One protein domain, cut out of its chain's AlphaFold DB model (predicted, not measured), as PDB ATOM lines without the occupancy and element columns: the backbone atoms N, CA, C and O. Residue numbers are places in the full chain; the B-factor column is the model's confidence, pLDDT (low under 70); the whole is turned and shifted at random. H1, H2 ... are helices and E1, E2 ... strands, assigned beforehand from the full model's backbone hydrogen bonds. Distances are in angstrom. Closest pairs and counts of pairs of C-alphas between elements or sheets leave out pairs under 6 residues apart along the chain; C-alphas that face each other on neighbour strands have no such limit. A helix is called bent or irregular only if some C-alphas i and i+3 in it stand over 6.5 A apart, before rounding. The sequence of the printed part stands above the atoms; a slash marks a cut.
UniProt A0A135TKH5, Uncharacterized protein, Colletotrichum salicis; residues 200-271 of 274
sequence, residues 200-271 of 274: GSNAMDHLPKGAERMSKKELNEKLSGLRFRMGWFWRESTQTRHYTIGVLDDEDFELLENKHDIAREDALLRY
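Overview. This is residues 200 to 271 of the 274 residues of an uncharacterized protein of Colletotrichum salicis (UniProt A0A135TKH5). A small sheet of three strands, E1, E2 and E3, with E1 and E2 sharply bent, stands at the corner of a flat, open L, with one helix, H1, at the end of one limb and another, H2, as the other limb. Residues 200 to 215, with no named element, run from beside the sheet out towards H1; residues 212 to 218 and 263 to 271 stick out. The printed part has 72 residues with two named helices and three named strands, in the order H1, E1, E2, E3, H2; the sheet runs E2, E1, E3, antiparallel throughout, and the class is mixed, helices and strands. The whole is only just loose, close to compact, with a radius of gyration of the C-alphas of 13.8 A and spans of 37 by 37 by 17 A.

Along the chain. After residues 200 to 215, H1 holds residues 216 to 223, 10.4 A long, beginning at C-alpha 216, (38.949, 13.476, 247.757). E1, residues 228 to 235, measures 15.6 A and bends by 95 degrees at residue 231. E2, residues 240 to 247, measures 16.5 A and bends by 91 degrees at residue 244. E3 is short, residues 253 to 255, 6.7 A. H2, residues 259 to 270, is 16.6 A long and ends at C-alpha 270, (25.254, 18.161, 228.160).

Arrangement. E1 is the inner strand, and E2 and E3 are the edge strands. E1 and E2 form a hairpin, antiparallel at 152 degrees, with N 233 and O 242 at 2.8 A and N 229 and O 246 at 2.9 A, within hydrogen-bond range. The C-alphas of Arg 229 and Gly 246 face each other at 5.5 A. E1 and E3 are antiparallel at 114 degrees, with N 234 and O 254 at 2.8 A. The sheet is only just strongly twisted, its C-alphas lying up to 4.4 A off its best plane. H1 is not on the sheet, with 0 pairs of C-alphas within 10 A, and H2 is not on it, with 2 such pairs. H1 and H2 are apart. In both helices every O i to N i+4 pair is within hydrogen-bond range.

Size, cuts and confidence. The two C-alphas farthest apart, those of Arg 213 and His 260, are 39.0 A from each other. Without the stretches that stand free, the body spans 31 by 26 by 17 A. The printed part has no cut, and the four links between named elements are tight. The mean pLDDT of the printed part is 82.0; residues 259 to 260, 262 and 271 are under 70.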
ATOM      1  N   GLY A 200      31.824  35.024 251.393       79.19
ATOM      2  CA  GLY A 200      30.392  35.281 251.213       79.19
ATOM      3  C   GLY A 200      29.678  34.243 250.342       79.19
ATOM      4  O   GLY A 200      28.518  34.458 249.998       79.19
ATOM      5  N   SER A 201      30.335  33.125 250.025       85.75
ATOM      6  CA  SER A 201      29.720  31.936 249.428       85.75
ATOM      7  C   SER A 201      28.820  31.200 250.430       85.75
ATOM      8  O   SER A 201      29.121  31.181 251.623       85.75
ATOM      9  N   ASN A 202      27.745  30.568 249.950       86.88
ATOM     10  CA  ASN A 202      26.963  29.567 250.692       86.88
ATOM     11  C   ASN A 202      27.582  28.154 250.624       86.88
ATOM     12  O   ASN A 202      27.162  27.255 251.340       86.88
ATOM     13  N   ALA A 203      28.614  27.928 249.801       84.12
ATOM     14  CA  ALA A 203      29.216  26.607 249.613       84.12
ATOM     15  C   ALA A 203      29.776  26.009 250.910       84.12
ATOM     16  O   ALA A 203      29.778  24.791 251.060       84.12
ATOM     17  N   MET A 204      30.227  26.851 251.848       81.19
ATOM     18  CA  MET A 204      30.716  26.402 253.155       81.19
ATOM     19  C   MET A 204      29.609  25.797 254.022       81.19
ATOM     20  O   MET A 204      29.887  24.868 254.779       81.19
ATOM     21  N   ASP A 205      28.372  26.276 253.882       84.31
ATOM     22  CA  ASP A 205      27.221  25.811 254.664       84.31
ATOM     23  C   ASP A 205      26.755  24.418 254.204       84.31
ATOM     24  O   ASP A 205      26.233  23.630 254.993       84.31
ATOM     25  N   HIS A 206      27.041  24.075 252.943       83.81
ATOM     26  CA  HIS A 206      26.732  22.778 252.332       83.81
ATOM     27  C   HIS A 206      27.879  21.759 252.420       83.81
ATOM     28  O   HIS A 206      27.745  20.625 251.949       83.81
ATOM     29  N   LEU A 207      29.018  22.118 253.027       83.88
ATOM     30  CA  LEU A 207      30.113  21.169 253.217       83.88
ATOM     31  C   LEU A 207      29.744  20.114 254.273       83.88
ATOM     32  O   LEU A 207      29.288  20.446 255.373       83.88
ATOM     33  N   PRO A 208      29.998  18.819 254.007       83.44
ATOM     34  CA  PRO A 208      29.728  17.782 254.986       83.44
ATOM     35  C   PRO A 208      30.618  17.973 256.223       83.44
ATOM     36  O   PRO A 208      31.816  18.244 256.118       83.44
ATOM     37  N   LYS A 209      30.046  17.776 257.417       84.56
ATOM     38  CA  LYS A 209      30.793  17.858 258.683       84.56
ATOM     39  C   LYS A 209      32.038  16.966 258.628       84.56
ATOM     40  O   LYS A 209      31.934  15.770 258.356       84.56
ATOM     41  N   GLY A 210      33.205  17.551 258.901       81.12
ATOM     42  CA  GLY A 210      34.491  16.850 258.854       81.12
ATOM     43  C   GLY A 210      35.105  16.709 257.458       81.12
ATOM     44  O   GLY A 210      35.994  15.876 257.295       81.12
ATOM     45  N   ALA A 211      34.673  17.504 256.468       81.81
ATOM     46  CA  ALA A 211      35.249  17.537 255.117       81.81
ATOM     47  C   ALA A 211      36.788  17.645 255.110       81.81
ATOM     48  O   ALA A 211      37.442  17.061 254.253       81.81
ATOM     49  N   GLU A 212      37.373  18.314 256.108       80.44
ATOM     50  CA  GLU A 212      38.823  18.462 256.301       80.44
ATOM     51  C   GLU A 212      39.587  17.132 256.478       80.44
ATOM     52  O   GLU A 212      40.792  17.079 256.236       80.44
ATOM     53  N   ARG A 213      38.906  16.057 256.905       84.12
ATOM     54  CA  ARG A 213      39.493  14.722 257.135       84.12
ATOM     55  C   ARG A 213      39.073  13.694 256.087       84.12
ATOM     56  O   ARG A 213      39.497  12.545 256.177       84.12
ATOM     57  N   MET A 214      38.223  14.078 255.135       86.31
ATOM     58  CA  MET A 214      37.718  13.170 254.109       86.31
ATOM     59  C   MET A 214      38.714  13.050 252.962       86.31
ATOM     60  O   MET A 214      39.387  14.008 252.576       86.31
ATOM     61  N   SER A 215      38.791  11.858 252.379       85.75
ATOM     62  CA  SER A 215      39.512  11.686 251.125       85.75
ATOM     63  C   SER A 215      38.790  12.424 249.989       85.75
ATOM     64  O   SER A 215      37.576  12.626 250.019       85.75
ATOM     65  N   LYS A 216      39.526  12.791 248.932       84.31
ATOM     66  CA  LYS A 216      38.949  13.476 247.757       84.31
ATOM     67  C   LYS A 216      37.769  12.710 247.149       84.31
ATOM     68  O   LYS A 216      36.830  13.327 246.660       84.31
ATOM     69  N   LYS A 217      37.826  11.376 247.180       84.69
ATOM     70  CA  LYS A 217      36.784  10.504 246.634       84.69
ATOM     71  C   LYS A 217      35.506  10.566 247.474       84.69
ATOM     72  O   LYS A 217      34.445  10.815 246.919       84.69
ATOM     73  N   GLU A 218      35.623  10.424 248.793       84.94
ATOM     74  CA  GLU A 218      34.482  10.516 249.719       84.94
ATOM     75  C   GLU A 218      33.840  11.904 249.697       84.94
ATOM     76  O   GLU A 218      32.618  12.030 249.747       84.94
ATOM     77  N   LEU A 219      34.661  12.955 249.596       84.38
ATOM     78  CA  LEU A 219      34.162  14.318 249.479       84.38
ATOM     79  C   LEU A 219      33.385  14.503 248.169       84.38
ATOM     80  O   LEU A 219      32.280  15.031 248.191       84.38
ATOM     81  N   ASN A 220      33.920  14.021 247.045       84.62
ATOM     82  CA  ASN A 220      33.235  14.103 245.755       84.62
ATOM     83  C   ASN A 220      31.908  13.325 245.750       84.62
ATOM     84  O   ASN A 220      30.907  13.825 245.255       84.62
ATOM     85  N   GLU A 221      31.869  12.133 246.351       87.06
ATOM     86  CA  GLU A 221      30.634  11.348 246.478       87.06
ATOM     87  C   GLU A 221      29.561  12.111 247.267       87.06
ATOM     88  O   GLU A 221      28.412  12.178 246.830       87.06
ATOM     89  N   LYS A 222      29.934  12.764 248.375       83.81
ATOM     90  CA  LYS A 222      29.000  13.569 249.177       83.81
ATOM     91  C   LYS A 222      28.567  14.875 248.511       83.81
ATOM     92  O   LYS A 222      27.476  15.351 248.803       83.81
ATOM     93  N   LEU A 223      29.396  15.443 247.636       84.44
ATOM     94  CA  LEU A 223      29.096  16.677 246.905       84.44
ATOM     95  C   LEU A 223      28.443  16.428 245.533       84.44
ATOM     96  O   LEU A 223      28.031  17.382 244.887       84.44
ATOM     97  N   SER A 224      28.314  15.173 245.095       80.62
ATOM     98  CA  SER A 224      27.836  14.804 243.749       80.62
ATOM     99  C   SER A 224      26.414  15.274 243.405       80.62
ATOM    100  O   SER A 224      26.070  15.358 242.228       80.62
ATOM    101  N   GLY A 225      25.595  15.602 244.410       81.19
ATOM    102  CA  GLY A 225      24.254  16.169 244.229       81.19
ATOM    103  C   GLY A 225      24.202  17.699 244.206       81.19
ATOM    104  O   GLY A 225      23.143  18.257 243.935       81.19
ATOM    105  N   LEU A 226      25.313  18.381 244.493       85.12
ATOM    106  CA  LEU A 226      25.376  19.838 244.557       85.12
ATOM    107  C   LEU A 226      25.937  20.403 243.256       85.12
ATOM    108  O   LEU A 226      26.926  19.913 242.710       85.12
ATOM    109  N   ARG A 227      25.315  21.475 242.767       84.31
ATOM    110  CA  ARG A 227      25.777  22.197 241.581       84.31
ATOM    111  C   ARG A 227      26.420  23.499 242.019       84.31
ATOM    112  O   ARG A 227      25.761  24.332 242.630       84.31
ATOM    113  N   PHE A 228      27.694  23.673 241.691       86.88
ATOM    114  CA  PHE A 228      28.436  24.893 241.991       86.88
ATOM    115  C   PHE A 228      28.543  25.750 240.734       86.88
ATOM    116  O   PHE A 228      28.881  25.239 239.666       86.88
ATOM    117  N   ARG A 229      28.303  27.056 240.858       85.56
ATOM    118  CA  ARG A 229      28.492  28.022 239.770       85.56
ATOM    119  C   ARG A 229      29.165  29.275 240.300       85.56
ATOM    120  O   ARG A 229      28.875  29.729 241.402       85.56
ATOM    121  N   MET A 230      30.088  29.817 239.515       86.50
ATOM    122  CA  MET A 230      30.683  31.121 239.789       86.50
ATOM    123  C   MET A 230      29.832  32.199 239.125       86.50
ATOM    124  O   MET A 230      29.491  32.047 237.958       86.50
ATOM    125  N   GLY A 231      29.509  33.265 239.851       87.44
ATOM    126  CA  GLY A 231      28.687  34.348 239.322       87.44
ATOM    127  C   GLY A 231      28.318  35.381 240.382       87.44
ATOM    128  O   GLY A 231      28.857  35.386 241.493       87.44
ATOM    129  N   TRP A 232      27.391  36.270 240.027       87.69
ATOM    130  CA  TRP A 232      26.803  37.232 240.959       87.69
ATOM    131  C   TRP A 232      25.601  36.624 241.670       87.69
ATOM    132  O   TRP A 232      24.604  36.306 241.031       87.69
ATOM    133  N   PHE A 233      25.667  36.535 242.992       89.00
ATOM    134  CA  PHE A 233      24.585  36.024 243.824       89.00
ATOM    135  C   PHE A 233      23.988  37.122 244.702       89.00
ATOM    136  O   PHE A 233      24.693  38.030 245.162       89.00
ATOM    137  N   TRP A 234      22.685  37.030 244.938       87.44
ATOM    138  CA  TRP A 234      21.935  37.810 245.908       87.44
ATOM    139  C   TRP A 234      21.764  36.997 247.185       87.44
ATOM    140  O   TRP A 234      21.199  35.909 247.158       87.44
ATOM    141  N   ARG A 235      22.259  37.527 248.306       87.00
ATOM    142  CA  ARG A 235      22.090  36.907 249.622       87.00
ATOM    143  C   ARG A 235      20.911  37.550 250.336       87.00
ATOM    144  O   ARG A 235      20.971  38.741 250.645       87.00
ATOM    145  N   GLU A 236      19.879  36.771 250.651       84.62
ATOM    146  CA  GLU A 236      18.661  37.309 251.272       84.62
ATOM    147  C   GLU A 236      18.912  37.813 252.703       84.62
ATOM    148  O   GLU A 236      18.487  38.913 253.060       84.62
ATOM    149  N   SER A 237      19.705  37.082 253.490       82.94
ATOM    150  CA  SER A 237      20.011  37.426 254.891       82.94
ATOM    151  C   SER A 237      20.711  38.775 255.083       82.94
ATOM    152  O   SER A 237      20.498  39.444 256.094       82.94
ATOM    153  N   THR A 238      21.552  39.191 254.134       84.38
ATOM    154  CA  THR A 238      22.309  40.450 254.217       84.38
ATOM    155  C   THR A 238      21.843  41.501 253.215       84.38
ATOM    156  O   THR A 238      22.312  42.633 253.292       84.38
ATOM    157  N   GLN A 239      20.932  41.154 252.297       85.25
ATOM    158  CA  GLN A 239      20.451  42.021 251.214       85.25
ATOM    159  C   GLN A 239      21.603  42.612 250.377       85.25
ATOM    160  O   GLN A 239      21.581  43.775 249.968       85.25
ATOM    161  N   THR A 240      22.655  41.818 250.146       87.25
ATOM    162  CA  THR A 240      23.868  42.246 249.432       87.25
ATOM    163  C   THR A 240      24.210  41.322 248.272       87.25
ATOM    164  O   THR A 240      23.937  40.121 248.288       87.25
ATOM    165  N   ARG A 241      24.855  41.903 247.252       87.19
ATOM    166  CA  ARG A 241      25.377  41.184 246.084       87.19
ATOM    167  C   ARG A 241      26.802  40.716 246.340       87.19
ATOM    168  O   ARG A 241      27.644  41.516 246.750       87.19
ATOM    169  N   HIS A 242      27.080  39.456 246.033       85.75
ATOM    170  CA  HIS A 242      28.406  38.861 246.165       85.75
ATOM    171  C   HIS A 242      28.814  38.183 244.858       85.75
ATOM    172  O   HIS A 242      28.040  37.414 244.296       85.75
ATOM    173  N   TYR A 243      30.031  38.453 244.383       85.56
ATOM    174  CA  TYR A 243      30.632  37.690 243.289       85.56
ATOM    175  C   TYR A 243      31.453  36.550 243.882       85.56
ATOM    176  O   TYR A 243      32.475  36.793 244.526       85.56
ATOM    177  N   THR A 244      30.973  35.319 243.737       87.94
ATOM    178  CA  THR A 244      31.547  34.152 244.417       87.94
ATOM    179  C   THR A 244      31.154  32.853 243.709       87.94
ATOM    180  O   THR A 244      30.431  32.870 242.713       87.94
ATOM    181  N   ILE A 245      31.657  31.722 244.200       86.88
ATOM    182  CA  ILE A 245      31.211  30.385 243.801       86.88
ATOM    183  C   ILE A 245      30.082  29.992 244.747       86.88
ATOM    184  O   ILE A 245      30.349  29.794 245.927       86.88
ATOM    185  N   GLY A 246      28.850  29.896 244.262       87.94
ATOM    186  CA  GLY A 246      27.683  29.506 245.054       87.94
ATOM    187  C   GLY A 246      27.165  28.117 244.691       87.94
ATOM    188  O   GLY A 246      27.387  27.633 243.579       87.94
ATOM    189  N   VAL A 247      26.478  27.482 245.639       87.25
ATOM    190  CA  VAL A 247      25.638  26.303 245.394       87.25
ATOM    191  C   VAL A 247      24.307  26.786 244.822       87.25
ATOM    192  O   VAL A 247      23.686  27.679 245.396       87.25
ATOM    193  N   LEU A 248      23.907  26.229 243.680       83.06
ATOM    194  CA  LEU A 248      22.622  26.501 243.036       83.06
ATOM    195  C   LEU A 248      21.474  25.813 243.790       83.06
ATOM    196  O   LEU A 248      21.689  24.791 244.435       83.06
ATOM    197  N   ASP A 249      20.258  26.340 243.623       81.44
ATOM    198  CA  ASP A 249      19.017  25.846 244.249       81.44
ATOM    199  C   ASP A 249      18.946  26.036 245.780       81.44
ATOM    200  O   ASP A 249      18.204  25.334 246.462       81.44
ATOM    201  N   ASP A 250      19.705  26.994 246.315       82.62
ATOM    202  CA  ASP A 250      19.605  27.444 247.705       82.62
ATOM    203  C   ASP A 250      18.636  28.636 247.802       82.62
ATOM    204  O   ASP A 250      18.784  29.608 247.057       82.62
ATOM    205  N   GLU A 251      17.643  28.558 248.693       79.94
ATOM    206  CA  GLU A 251      16.606  29.590 248.856       79.94
ATOM    207  C   GLU A 251      17.208  30.928 249.315       79.94
ATOM    208  O   GLU A 251      16.784  31.984 248.855       79.94
ATOM    209  N   ASP A 252      18.266  30.886 250.130       82.44
ATOM    210  CA  ASP A 252      18.884  32.080 250.717       82.44
ATOM    211  C   ASP A 252      19.944  32.740 249.805       82.44
ATOM    212  O   ASP A 252      20.524  33.783 250.161       82.44
ATOM    213  N   PHE A 253      20.253  32.130 248.649       85.06
ATOM    214  CA  PHE A 253      21.372  32.520 247.784       85.06
ATOM    215  C   PHE A 253      21.047  32.391 246.283       85.06
ATOM    216  O   PHE A 253      21.450  31.447 245.600       85.06
ATOM    217  N   GLU A 254      20.349  33.390 245.739       86.56
ATOM    218  CA  GLU A 254      19.861  33.376 244.356       86.56
ATOM    219  C   GLU A 254      20.913  33.893 243.358       86.56
ATOM    220  O   GLU A 254      21.516  34.951 243.541       86.56
ATOM    221  N   LEU A 255      21.118  33.170 242.254       86.81
ATOM    222  CA  LEU A 255      21.982  33.606 241.155       86.81
ATOM    223  C   LEU A 255      21.291  34.699 240.317       86.81
ATOM    224  O   LEU A 255      20.217  34.481 239.764       86.81
ATOM    225  N   LEU A 256      21.946  35.850 240.153       84.62
ATOM    226  CA  LEU A 256      21.427  37.026 239.437       84.62
ATOM    227  C   LEU A 256      21.674  37.005 237.915       84.62
ATOM    228  O   LEU A 256      21.504  38.023 237.242       84.62
ATOM    229  N   GLU A 257      22.106  35.876 237.360       79.81
ATOM    230  CA  GLU A 257      22.365  35.733 235.926       79.81
ATOM    231  C   GLU A 257      21.081  35.454 235.135       79.81
ATOM    232  O   GLU A 257      20.098  34.903 235.637       79.81
ATOM    233  N   ASN A 258      21.081  35.848 233.863       76.12
ATOM    234  CA  ASN A 258      19.938  35.653 232.983       76.12
ATOM    235  C   ASN A 258      19.670  34.150 232.782       76.12
ATOM    236  O   ASN A 258      20.505  33.421 232.244       76.12
ATOM    237  N   LYS A 259      18.473  33.691 233.172       69.31
ATOM    238  CA  LYS A 259      18.053  32.279 233.108       69.31
ATOM    239  C   LYS A 259      18.206  31.661 231.713       69.31
ATOM    240  O   LYS A 259      18.418  30.456 231.605       69.31
ATOM    241  N   HIS A 260      18.114  32.462 230.650       67.00
ATOM    242  CA  HIS A 260      18.316  31.991 229.276       67.00
ATOM    243  C   HIS A 260      19.779  31.678 228.947       67.00
ATOM    244  O   HIS A 260      20.038  30.695 228.252       67.00
ATOM    245  N   ASP A 261      20.724  32.449 229.483       72.62
ATOM    246  CA  ASP A 261      22.154  32.218 229.268       72.62
ATOM    247  C   ASP A 261      22.615  30.970 230.035       72.62
ATOM    248  O   ASP A 261      23.313  30.121 229.482       72.62
ATOM    249  N   ILE A 262      22.094  30.780 231.252       69.38
ATOM    250  CA  ILE A 262      22.326  29.577 232.068       69.38
ATOM    251  C   ILE A 262      21.815  28.323 231.346       69.38
ATOM    252  O   ILE A 262      22.540  27.339 231.218       69.38
ATOM    253  N   ALA A 263      20.575  28.351 230.842       70.62
ATOM    254  CA  ALA A 263      19.980  27.202 230.160       70.62
ATOM    255  C   ALA A 263      20.730  26.836 228.868       70.62
ATOM    256  O   ALA A 263      20.846  25.659 228.526       70.62
ATOM    257  N   ARG A 264      21.256  27.842 228.158       74.50
ATOM    258  CA  ARG A 264      22.064  27.647 226.952       74.50
ATOM    259  C   ARG A 264      23.412  27.002 227.270       74.50
ATOM    260  O   ARG A 264      23.802  26.070 226.574       74.50
ATOM    261  N   GLU A 265      24.111  27.465 228.300       70.19
ATOM    262  CA  GLU A 265      25.392  26.882 228.724       70.19
ATOM    263  C   GLU A 265      25.231  25.455 229.258       70.19
ATOM    264  O   GLU A 265      25.988  24.566 228.864       70.19
ATOM    265  N   ASP A 266      24.208  25.198 230.077       72.31
ATOM    266  CA  ASP A 266      23.905  23.850 230.574       72.31
ATOM    267  C   ASP A 266      23.580  22.883 229.423       72.31
ATOM    268  O   ASP A 266      23.975  21.714 229.460       72.31
ATOM    269  N   ALA A 267      22.892  23.358 228.379       72.75
ATOM    270  CA  ALA A 267      22.626  22.568 227.180       72.75
ATOM    271  C   ALA A 267      23.914  22.245 226.405       72.75
ATOM    272  O   ALA A 267      24.082  21.106 225.973       72.75
ATOM    273  N   LEU A 268      24.841  23.203 226.285       73.44
ATOM    274  CA  LEU A 268      26.138  23.008 225.627       73.44
ATOM    275  C   LEU A 268      27.059  22.047 226.393       73.44
ATOM    276  O   LEU A 268      27.818  21.307 225.775       73.44
ATOM    277  N   LEU A 269      26.985  22.022 227.726       70.06
ATOM    278  CA  LEU A 269      27.758  21.085 228.549       70.06
ATOM    279  C   LEU A 269      27.204  19.654 228.498       70.06
ATOM    280  O   LEU A 269      27.970  18.700 228.631       70.06
ATOM    281  N   ARG A 270      25.888  19.486 228.313       71.19
ATOM    282  CA  ARG A 270      25.254  18.161 228.160       71.19
ATOM    283  C   ARG A 270      25.326  17.623 226.733       71.19
ATOM    284  O   ARG A 270      25.377  16.408 226.560       71.19
ATOM    285  N   TYR A 271      25.334  18.510 225.740       66.25
ATOM    286  CA  TYR A 271      25.397  18.185 224.317       66.25
ATOM    287  C   TYR A 271      26.445  19.077 223.643       66.25
ATOM    288  O   TYR A 271      26.092  20.117 223.074       66.25
TER     289      TYR A 271